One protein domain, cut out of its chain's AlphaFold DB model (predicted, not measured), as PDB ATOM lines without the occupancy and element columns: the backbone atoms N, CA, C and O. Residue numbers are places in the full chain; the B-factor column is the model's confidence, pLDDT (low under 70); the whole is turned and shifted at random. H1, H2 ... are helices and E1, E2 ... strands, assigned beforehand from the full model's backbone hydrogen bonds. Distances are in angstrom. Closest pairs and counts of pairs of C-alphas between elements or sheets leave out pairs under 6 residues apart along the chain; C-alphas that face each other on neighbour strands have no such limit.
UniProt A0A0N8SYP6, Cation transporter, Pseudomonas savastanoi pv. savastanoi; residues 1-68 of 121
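Overview. This is residues 1 to 68 of the 121 residues of the protein "Cation transporter" of Pseudomonas savastanoi pv. savastanoi (UniProt A0A0N8SYP6). A two-stranded antiparallel ribbon, E1 beside E2, has the short helix H1 packed over one face, while the chain turns after the end of E2 and folds back into a second short helix, H2, which sits off to the side of the ribbon and is apart from H1. The free tail of residues 1 to 7 sticks out from this body. The printed part has 68 residues, with two named strands and two named helices in the order E1, H1, E2, H2; the class is mixed, helices and strands, with under half of the residues in named elements. The whole is only just loose, close to compact, with a radius of gyration of the C-alphas of 13.2 A, and its outline is flat, spanning 40 by 31 by 15 A.

Arrangement. E1, residues 17 to 23, and E2, residues 50 to 55, are antiparallel neighbours at 168 degrees; N 21 and O 52 are 2.9 A apart and N 52 and O 21 are 2.8 A apart, both within hydrogen-bond range. Residues 21 to 22 of E1 also pair, antiparallel, with the short stretch 30 to 31. The closest C-alphas of E1 and H1, residues 34 to 42, are those of Leu 17 and Ser 34, 6.4 A apart; those of H1 and E2 are Ala 37 and Ile 51, 7.5 A apart. The closest C-alphas of E2 and H2, residues 62 to 68, are those of Leu 55 and Cys 62, 7.2 A apart. H1 and H2 are apart, and E1 and H2 are only just apart, 8.2 A at the closest. In H1 and H2 every O i to N i+4 pair is within hydrogen-bond range.

Along the chain. E1 begins at C-alpha 17, (223.438, 213.110, 138.470), and is 16.7 A long. E2 measures 15.9 A, H1 12.4 A and H2 9.9 A. H2 ends at C-alpha 68, (228.834, 206.396, 150.380).

Size, cuts and confidence. The C-alphas of Met 1 and Thr 68, the two farthest apart, are 41.7 A apart. The printed part has no cut, and its three links are short. Residues 1 to 12 have pLDDT under 70.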
ATOM      1  N   MET A   1     212.686 231.247 119.573       33.84
ATOM      2  CA  MET A   1     212.442 229.846 119.978       33.84
ATOM      3  C   MET A   1     213.611 229.441 120.860       33.84
ATOM      4  O   MET A   1     214.750 229.666 120.474       33.84
ATOM      5  N   ASN A   2     213.313 229.045 122.097       31.41
ATOM      6  CA  ASN A   2     214.240 228.996 123.229       31.41
ATOM      7  C   ASN A   2     215.329 227.925 123.057       31.41
ATOM      8  O   ASN A   2     215.062 226.744 123.234       31.41
ATOM      9  N   HIS A   3     216.564 228.353 122.793       32.69
ATOM     10  CA  HIS A   3     217.767 227.509 122.816       32.69
ATOM     11  C   HIS A   3     218.480 227.517 124.185       32.69
ATOM     12  O   HIS A   3     219.660 227.200 124.269       32.69
ATOM     13  N   SER A   4     217.787 227.890 125.269       42.16
ATOM     14  CA  SER A   4     218.429 228.133 126.573       42.16
ATOM     15  C   SER A   4     218.460 226.926 127.521       42.16
ATOM     16  O   SER A   4     219.007 227.048 128.608       42.16
ATOM     17  N   ILE A   5     217.894 225.774 127.138       48.31
ATOM     18  CA  ILE A   5     217.802 224.584 128.015       48.31
ATOM     19  C   ILE A   5     219.015 223.643 127.848       48.31
ATOM     20  O   ILE A   5     219.249 222.768 128.669       48.31
ATOM     21  N   ALA A   6     219.839 223.821 126.811       43.09
ATOM     22  CA  ALA A   6     220.841 222.817 126.435       43.09
ATOM     23  C   ALA A   6     222.262 223.040 126.995       43.09
ATOM     24  O   ALA A   6     223.142 222.242 126.691       43.09
ATOM     25  N   HIS A   7     222.524 224.105 127.766       40.19
ATOM     26  CA  HIS A   7     223.906 224.553 128.018       40.19
ATOM     27  C   HIS A   7     224.460 224.389 129.445       40.19
ATOM     28  O   HIS A   7     225.622 224.726 129.650       40.19
ATOM     29  N   HIS A   8     223.714 223.829 130.404       46.31
ATOM     30  CA  HIS A   8     224.220 223.617 131.777       46.31
ATOM     31  C   HIS A   8     224.750 222.199 132.071       46.31
ATOM     32  O   HIS A   8     225.244 221.941 133.160       46.31
ATOM     33  N   HIS A   9     224.764 221.305 131.077       48.59
ATOM     34  CA  HIS A   9     225.280 219.928 131.174       48.59
ATOM     35  C   HIS A   9     226.827 219.848 131.092       48.59
ATOM     36  O   HIS A   9     227.376 218.976 130.421       48.59
ATOM     37  N   GLN A  10     227.553 220.810 131.675       46.72
ATOM     38  CA  GLN A  10     229.021 220.885 131.573       46.72
ATOM     39  C   GLN A  10     229.776 220.756 132.898       46.72
ATOM     40  O   GLN A  10     231.007 220.772 132.876       46.72
ATOM     41  N   ASP A  11     229.081 220.530 134.012       53.41
ATOM     42  CA  ASP A  11     229.730 219.900 135.158       53.41
ATOM     43  C   ASP A  11     229.826 218.405 134.858       53.41
ATOM     44  O   ASP A  11     228.829 217.759 134.533       53.41
ATOM     45  N   SER A  12     231.046 217.863 134.881       57.19
ATOM     46  CA  SER A  12     231.267 216.433 134.682       57.19
ATOM     47  C   SER A  12     230.395 215.675 135.671       57.19
ATOM     48  O   SER A  12     230.573 215.835 136.880       57.19
ATOM     49  N   ASP A  13     229.473 214.868 135.167       70.19
ATOM     50  CA  ASP A  13     228.646 214.038 136.016       70.19
ATOM     51  C   ASP A  13     229.532 212.993 136.720       70.19
ATOM     52  O   ASP A  13     229.924 211.976 136.150       70.19
ATOM     53  N   LEU A  14     229.919 213.299 137.961       79.31
ATOM     54  CA  LEU A  14     230.871 212.505 138.737       79.31
ATOM     55  C   LEU A  14     230.282 211.155 139.165       79.31
ATOM     56  O   LEU A  14     231.037 210.228 139.466       79.31
ATOM     57  N   PHE A  15     228.954 211.045 139.240       89.31
ATOM     58  CA  PHE A  15     228.300 209.907 139.882       89.31
ATOM     59  C   PHE A  15     226.951 209.492 139.287       89.31
ATOM     60  O   PHE A  15     226.349 208.559 139.802       89.31
ATOM     61  N   GLY A  16     226.495 210.079 138.187       93.50
ATOM     62  CA  GLY A  16     225.204 209.772 137.572       93.50
ATOM     63  C   GLY A  16     224.118 210.833 137.805       93.50
ATOM     64  O   GLY A  16     222.958 210.529 137.575       93.50
ATOM     65  N   LEU A  17     224.415 212.034 138.306       95.31
ATOM     66  CA  LEU A  17     223.438 213.110 138.470       95.31
ATOM     67  C   LEU A  17     222.930 213.630 137.121       95.31
ATOM     68  O   LEU A  17     223.645 214.319 136.399       95.31
ATOM     69  N   LEU A  18     221.652 213.365 136.834       94.06
ATOM     70  CA  LEU A  18     220.947 213.944 135.689       94.06
ATOM     71  C   LEU A  18     220.404 215.334 136.019       94.06
ATOM     72  O   LEU A  18     220.563 216.260 135.232       94.06
ATOM     73  N   TYR A  19     219.769 215.472 137.187       95.31
ATOM     74  CA  TYR A  19     219.218 216.735 137.671       95.31
ATOM     75  C   TYR A  19     219.372 216.831 139.184       95.31
ATOM     76  O   TYR A  19     219.069 215.875 139.902       95.31
ATOM     77  N   GLY A  20     219.800 217.991 139.669       95.81
ATOM     78  CA  GLY A  20     219.830 218.319 141.088       95.81
ATOM     79  C   GLY A  20     219.075 219.614 141.340       95.81
ATOM     80  O   GLY A  20     219.243 220.580 140.600       95.81
ATOM     81  N   PHE A  21     218.265 219.661 142.394       96.81
ATOM     82  CA  PHE A  21     217.594 220.884 142.833       96.81
ATOM     83  C   PHE A  21     217.729 221.058 144.340       96.81
ATOM     84  O   PHE A  21     217.562 220.096 145.082       96.81
ATOM     85  N   ARG A  22     217.970 222.286 144.798       95.75
ATOM     86  CA  ARG A  22     217.845 222.693 146.200       95.75
ATOM     87  C   ARG A  22     216.559 223.482 146.381       95.75
ATOM     88  O   ARG A  22     216.303 224.431 145.643       95.75
ATOM     89  N   PHE A  23     215.791 223.123 147.395       94.81
ATOM     90  CA  PHE A  23     214.594 223.835 147.807       94.81
ATOM     91  C   PHE A  23     214.843 224.472 149.166       94.81
ATOM     92  O   PHE A  23     215.304 223.799 150.085       94.81
ATOM     93  N   ARG A  24     214.527 225.765 149.273       92.50
ATOM     94  CA  ARG A  24     214.471 226.488 150.544       92.50
ATOM     95  C   ARG A  24     213.038 226.853 150.871       92.50
ATOM     96  O   ARG A  24     212.175 226.886 149.988       92.50
ATOM     97  N   HIS A  25     212.780 227.160 152.136       90.25
ATOM     98  CA  HIS A  25     211.446 227.546 152.574       90.25
ATOM     99  C   HIS A  25     210.892 228.723 151.751       90.25
ATOM    100  O   HIS A  25     211.495 229.789 151.691       90.25
ATOM    101  N   ALA A  26     209.719 228.523 151.142       89.88
ATOM    102  CA  ALA A  26     209.013 229.508 150.315       89.88
ATOM    103  C   ALA A  26     209.777 230.028 149.073       89.88
ATOM    104  O   ALA A  26     209.332 230.990 148.445       89.88
ATOM    105  N   GLU A  27     210.875 229.380 148.671       91.75
ATOM    106  CA  GLU A  27     211.606 229.687 147.439       91.75
ATOM    107  C   GLU A  27     211.288 228.667 146.333       91.75
ATOM    108  O   GLU A  27     210.851 227.543 146.583       91.75
ATOM    109  N   SER A  28     211.505 229.061 145.076       93.94
ATOM    110  CA  SER A  28     211.487 228.110 143.959       93.94
ATOM    111  C   SER A  28     212.743 227.238 143.986       93.94
ATOM    112  O   SER A  28     213.799 227.695 144.421       93.94
ATOM    113  N   GLY A  29     212.642 226.006 143.482       94.12
ATOM    114  CA  GLY A  29     213.790 225.105 143.383       94.12
ATOM    115  C   GLY A  29     214.917 225.714 142.548       94.12
ATOM    116  O   GLY A  29     214.696 226.141 141.414       94.12
ATOM    117  N   GLN A  30     216.121 225.746 143.113       95.31
ATOM    118  CA  GLN A  30     217.335 226.183 142.436       95.31
ATOM    119  C   GLN A  30     218.084 224.960 141.906       95.31
ATOM    120  O   GLN A  30     218.401 224.061 142.680       95.31
ATOM    121  N   GLU A  31     218.388 224.930 140.610       96.19
ATOM    122  CA  GLU A  31     219.203 223.862 140.021       96.19
ATOM    123  C   GLU A  31     220.619 223.854 140.625       96.19
ATOM    124  O   GLU A  31     221.237 224.909 140.805       96.19
ATOM    125  N   ILE A  32     221.120 222.663 140.956       95.12
ATOM    126  CA  ILE A  32     222.451 222.428 141.522       95.12
ATOM    127  C   ILE A  32     223.154 221.280 140.787       95.12
ATOM    128  O   ILE A  32     222.537 220.275 140.441       95.12
ATOM    129  N   GLY A  33     224.464 221.424 140.576       93.62
ATOM    130  CA  GLY A  33     225.316 220.377 140.005       93.62
ATOM    131  C   GLY A  33     225.881 219.411 141.053       93.62
ATOM    132  O   GLY A  33     225.707 219.592 142.262       93.62
ATOM    133  N   SER A  34     226.632 218.406 140.591       92.75
ATOM    134  CA  SER A  34     227.202 217.331 141.420       92.75
ATOM    135  C   SER A  34     228.056 217.835 142.587       92.75
ATOM    136  O   SER A  34     227.967 217.298 143.689       92.75
ATOM    137  N   ALA A  35     228.871 218.872 142.366       92.12
ATOM    138  CA  ALA A  35     229.731 219.435 143.409       92.12
ATOM    139  C   ALA A  35     228.918 220.107 144.530       92.12
ATOM    140  O   ALA A  35     229.196 219.889 145.704       92.12
ATOM    141  N   ALA A  36     227.884 220.873 144.169       93.38
ATOM    142  CA  ALA A  36     227.007 221.536 145.132       93.38
ATOM    143  C   ALA A  36     226.111 220.539 145.888       93.38
ATOM    144  O   ALA A  36     225.859 220.724 147.075       93.38
ATOM    145  N   ALA A  37     225.667 219.464 145.229       94.31
ATOM    146  CA  ALA A  37     224.955 218.372 145.888       94.31
ATOM    147  C   ALA A  37     225.834 217.669 146.934       94.31
ATOM    148  O   ALA A  37     225.378 217.407 148.043       94.31
ATOM    149  N   LEU A  38     227.102 217.401 146.606       93.38
ATOM    150  CA  LEU A  38     228.039 216.783 147.542       93.38
ATOM    151  C   LEU A  38     228.337 217.689 148.743       93.38
ATOM    152  O   LEU A  38     228.330 217.209 149.872       93.38
ATOM    153  N   ASP A  39     228.558 218.984 148.505       93.25
ATOM    154  CA  ASP A  39     228.760 219.957 149.583       93.25
ATOM    155  C   ASP A  39     227.542 220.024 150.516       93.25
ATOM    156  O   ASP A  39     227.703 219.972 151.733       93.25
ATOM    157  N   TYR A  40     226.322 220.022 149.963       93.62
ATOM    158  CA  TYR A  40     225.088 219.977 150.752       93.62
ATOM    159  C   TYR A  40     225.002 218.723 151.633       93.62
ATOM    160  O   TYR A  40     224.627 218.814 152.795       93.62
ATOM    161  N   LEU A  41     225.341 217.550 151.092       93.19
ATOM    162  CA  LEU A  41     225.290 216.286 151.838       93.19
ATOM    163  C   LEU A  41     226.338 216.225 152.959       93.19
ATOM    164  O   LEU A  41     226.097 215.612 153.994       93.19
ATOM    165  N   GLN A  42     227.498 216.850 152.760       93.12
ATOM    166  CA  GLN A  42     228.572 216.896 153.758       93.12
ATOM    167  C   GLN A  42     228.334 217.965 154.826       93.12
ATOM    168  O   GLN A  42     228.711 217.774 155.982       93.12
ATOM    169  N   ASN A  43     227.717 219.078 154.435       92.50
ATOM    170  CA  ASN A  43     227.466 220.242 155.273       92.50
ATOM    171  C   ASN A  43     225.979 220.631 155.191       92.50
ATOM    172  O   ASN A  43     225.655 221.706 154.669       92.50
ATOM    173  N   PRO A  44     225.060 219.771 155.669       86.94
ATOM    174  CA  PRO A  44     223.637 220.054 155.584       86.94
ATOM    175  C   PRO A  44     223.312 221.321 156.394       86.94
ATOM    176  O   PRO A  44     223.765 221.452 157.536       86.94
ATOM    177  N   PRO A  45     222.562 222.280 155.823       84.00
ATOM    178  CA  PRO A  45     222.135 223.470 156.550       84.00
ATOM    179  C   PRO A  45     221.195 223.101 157.711       84.00
ATOM    180  O   PRO A  45     220.517 222.080 157.671       84.00
ATOM    181  N   GLU A  46     221.130 223.952 158.739       72.25
ATOM    182  CA  GLU A  46     220.286 223.716 159.927       72.25
ATOM    183  C   GLU A  46     218.784 223.981 159.687       72.25
ATOM    184  O   GLU A  46     217.946 223.562 160.486       72.25
ATOM    185  N   GLU A  47     218.428 224.696 158.616       78.19
ATOM    186  CA  GLU A  47     217.044 225.080 158.299       78.19
ATOM    187  C   GLU A  47     216.356 224.082 157.347       78.19
ATOM    188  O   GLU A  47     217.013 223.211 156.789       78.19
ATOM    189  N   ASN A  48     215.028 224.226 157.171       80.69
ATOM    190  CA  ASN A  48     214.087 223.375 156.402       80.69
ATOM    191  C   ASN A  48     214.364 223.278 154.878       80.69
ATOM    192  O   ASN A  48     213.435 223.275 154.063       80.69
ATOM    193  N   ASP A  49     215.626 223.237 154.487       91.75
ATOM    194  CA  ASP A  49     216.072 223.000 153.133       91.75
ATOM    195  C   ASP A  49     216.080 221.495 152.846       91.75
ATOM    196  O   ASP A  49     216.312 220.657 153.721       91.75
ATOM    197  N   PHE A  50     215.869 221.144 151.583       93.88
ATOM    198  CA  PHE A  50     216.142 219.799 151.094       93.88
ATOM    199  C   PHE A  50     216.678 219.858 149.669       93.88
ATOM    200  O   PHE A  50     216.500 220.845 148.948       93.88
ATOM    201  N   ILE A  51     217.330 218.777 149.257       95.44
ATOM    202  CA  ILE A  51     217.739 218.585 147.870       95.44
ATOM    203  C   ILE A  51     216.943 217.449 147.239       95.44
ATOM    204  O   ILE A  51     216.647 216.447 147.882       95.44
ATOM    205  N   TRP A  52     216.618 217.599 145.961       96.69
ATOM    206  CA  TRP A  52     216.127 216.524 145.112       96.69
ATOM    207  C   TRP A  52     217.233 216.150 144.134       96.69
ATOM    208  O   TRP A  52     217.688 216.985 143.351       96.69
ATOM    209  N   LEU A  53     217.654 214.890 144.184       96.75
ATOM    210  CA  LEU A  53     218.623 214.307 143.268       96.75
ATOM    211  C   LEU A  53     217.930 213.291 142.356       96.75
ATOM    212  O   LEU A  53     217.312 212.339 142.828       96.75
ATOM    213  N   HIS A  54     218.040 213.492 141.047       96.56
ATOM    214  CA  HIS A  54     217.614 212.531 140.038       96.56
ATOM    215  C   HIS A  54     218.856 211.891 139.420       96.56
ATOM    216  O   HIS A  54     219.636 212.557 138.734       96.56
ATOM    217  N   LEU A  55     219.036 210.596 139.672       95.94
ATOM    218  CA  LEU A  55     220.251 209.861 139.342       95.94
ATOM    219  C   LEU A  55     220.005 208.835 138.227       95.94
ATOM    220  O   LEU A  55     219.005 208.119 138.219       95.94
ATOM    221  N   ASN A  56     220.958 208.719 137.311       94.44
ATOM    222  CA  ASN A  56     221.053 207.654 136.332       94.44
ATOM    223  C   ASN A  56     221.627 206.392 136.986       94.44
ATOM    224  O   ASN A  56     222.842 206.215 137.083       94.44
ATOM    225  N   LEU A  57     220.742 205.468 137.349       93.06
ATOM    226  CA  LEU A  57     221.105 204.183 137.955       93.06
ATOM    227  C   LEU A  57     221.923 203.263 137.027       93.06
ATOM    228  O   LEU A  57     222.551 202.325 137.504       93.06
ATOM    229  N   SER A  58     221.966 203.533 135.715       90.81
ATOM    230  CA  SER A  58     222.847 202.811 134.781       90.81
ATOM    231  C   SER A  58     224.297 203.313 134.815       90.81
ATOM    232  O   SER A  58     225.177 202.703 134.205       90.81
ATOM    233  N   HIS A  59     224.573 204.431 135.492       93.88
ATOM    234  CA  HIS A  59     225.927 204.952 135.630       93.88
ATOM    235  C   HIS A  59     226.729 204.097 136.623       93.88
ATOM    236  O   HIS A  59     226.339 203.925 137.776       93.88
ATOM    237  N   ALA A  60     227.895 203.596 136.200       92.25
ATOM    238  CA  ALA A  60     228.666 202.602 136.957       92.25
ATOM    239  C   ALA A  60     229.102 203.062 138.363       92.25
ATOM    240  O   ALA A  60     229.316 202.235 139.247       92.25
ATOM    241  N   ALA A  61     229.243 204.374 138.584       93.50
ATOM    242  CA  ALA A  61     229.594 204.927 139.892       93.50
ATOM    243  C   ALA A  61     228.380 205.226 140.793       93.50
ATOM    244  O   ALA A  61     228.577 205.486 141.978       93.50
ATOM    245  N   CYS A  62     227.150 205.186 140.264       95.06
ATOM    246  CA  CYS A  62     225.957 205.694 140.946       95.06
ATOM    247  C   CYS A  62     225.640 204.926 142.226       95.06
ATOM    248  O   CYS A  62     225.549 205.532 143.291       95.06
ATOM    249  N   GLU A  63     225.527 203.595 142.160       95.50
ATOM    250  CA  GLU A  63     225.189 202.789 143.341       95.50
ATOM    251  C   GLU A  63     226.235 202.957 144.452       95.50
ATOM    252  O   GLU A  63     225.895 203.210 145.608       95.50
ATOM    253  N   ARG A  64     227.524 202.898 144.093       95.56
ATOM    254  CA  ARG A  64     228.622 203.104 145.047       95.56
ATOM    255  C   ARG A  64     228.574 204.497 145.672       95.56
ATOM    256  O   ARG A  64     228.830 204.631 146.866       95.56
ATOM    257  N   TRP A  65     228.294 205.523 144.874       95.81
ATOM    258  CA  TRP A  65     228.203 206.892 145.363       95.81
ATOM    259  C   TRP A  65     227.037 207.063 146.338       95.81
ATOM    260  O   TRP A  65     227.265 207.617 147.413       95.81
ATOM    261  N   MET A  66     225.854 206.522 146.019       96.31
ATOM    262  CA  MET A  66     224.688 206.546 146.911       96.31
ATOM    263  C   MET A  66     225.008 205.878 148.249       96.31
ATOM    264  O   MET A  66     224.863 206.516 149.280       96.31
ATOM    265  N   LYS A  67     225.576 204.662 148.235       95.81
ATOM    266  CA  LYS A  67     226.008 203.947 149.455       95.81
ATOM    267  C   LYS A  67     227.041 204.704 150.297       95.81
ATOM    268  O   LYS A  67     227.214 204.400 151.469       95.81
ATOM    269  N   THR A  68     227.782 205.632 149.691       95.62
ATOM    270  CA  THR A  68     228.834 206.396 150.380       95.62
ATOM    271  C   THR A  68     228.317 207.718 150.952       95.62
ATOM    272  O   THR A  68     228.834 208.163 151.972       95.62
TER     273      THR A  68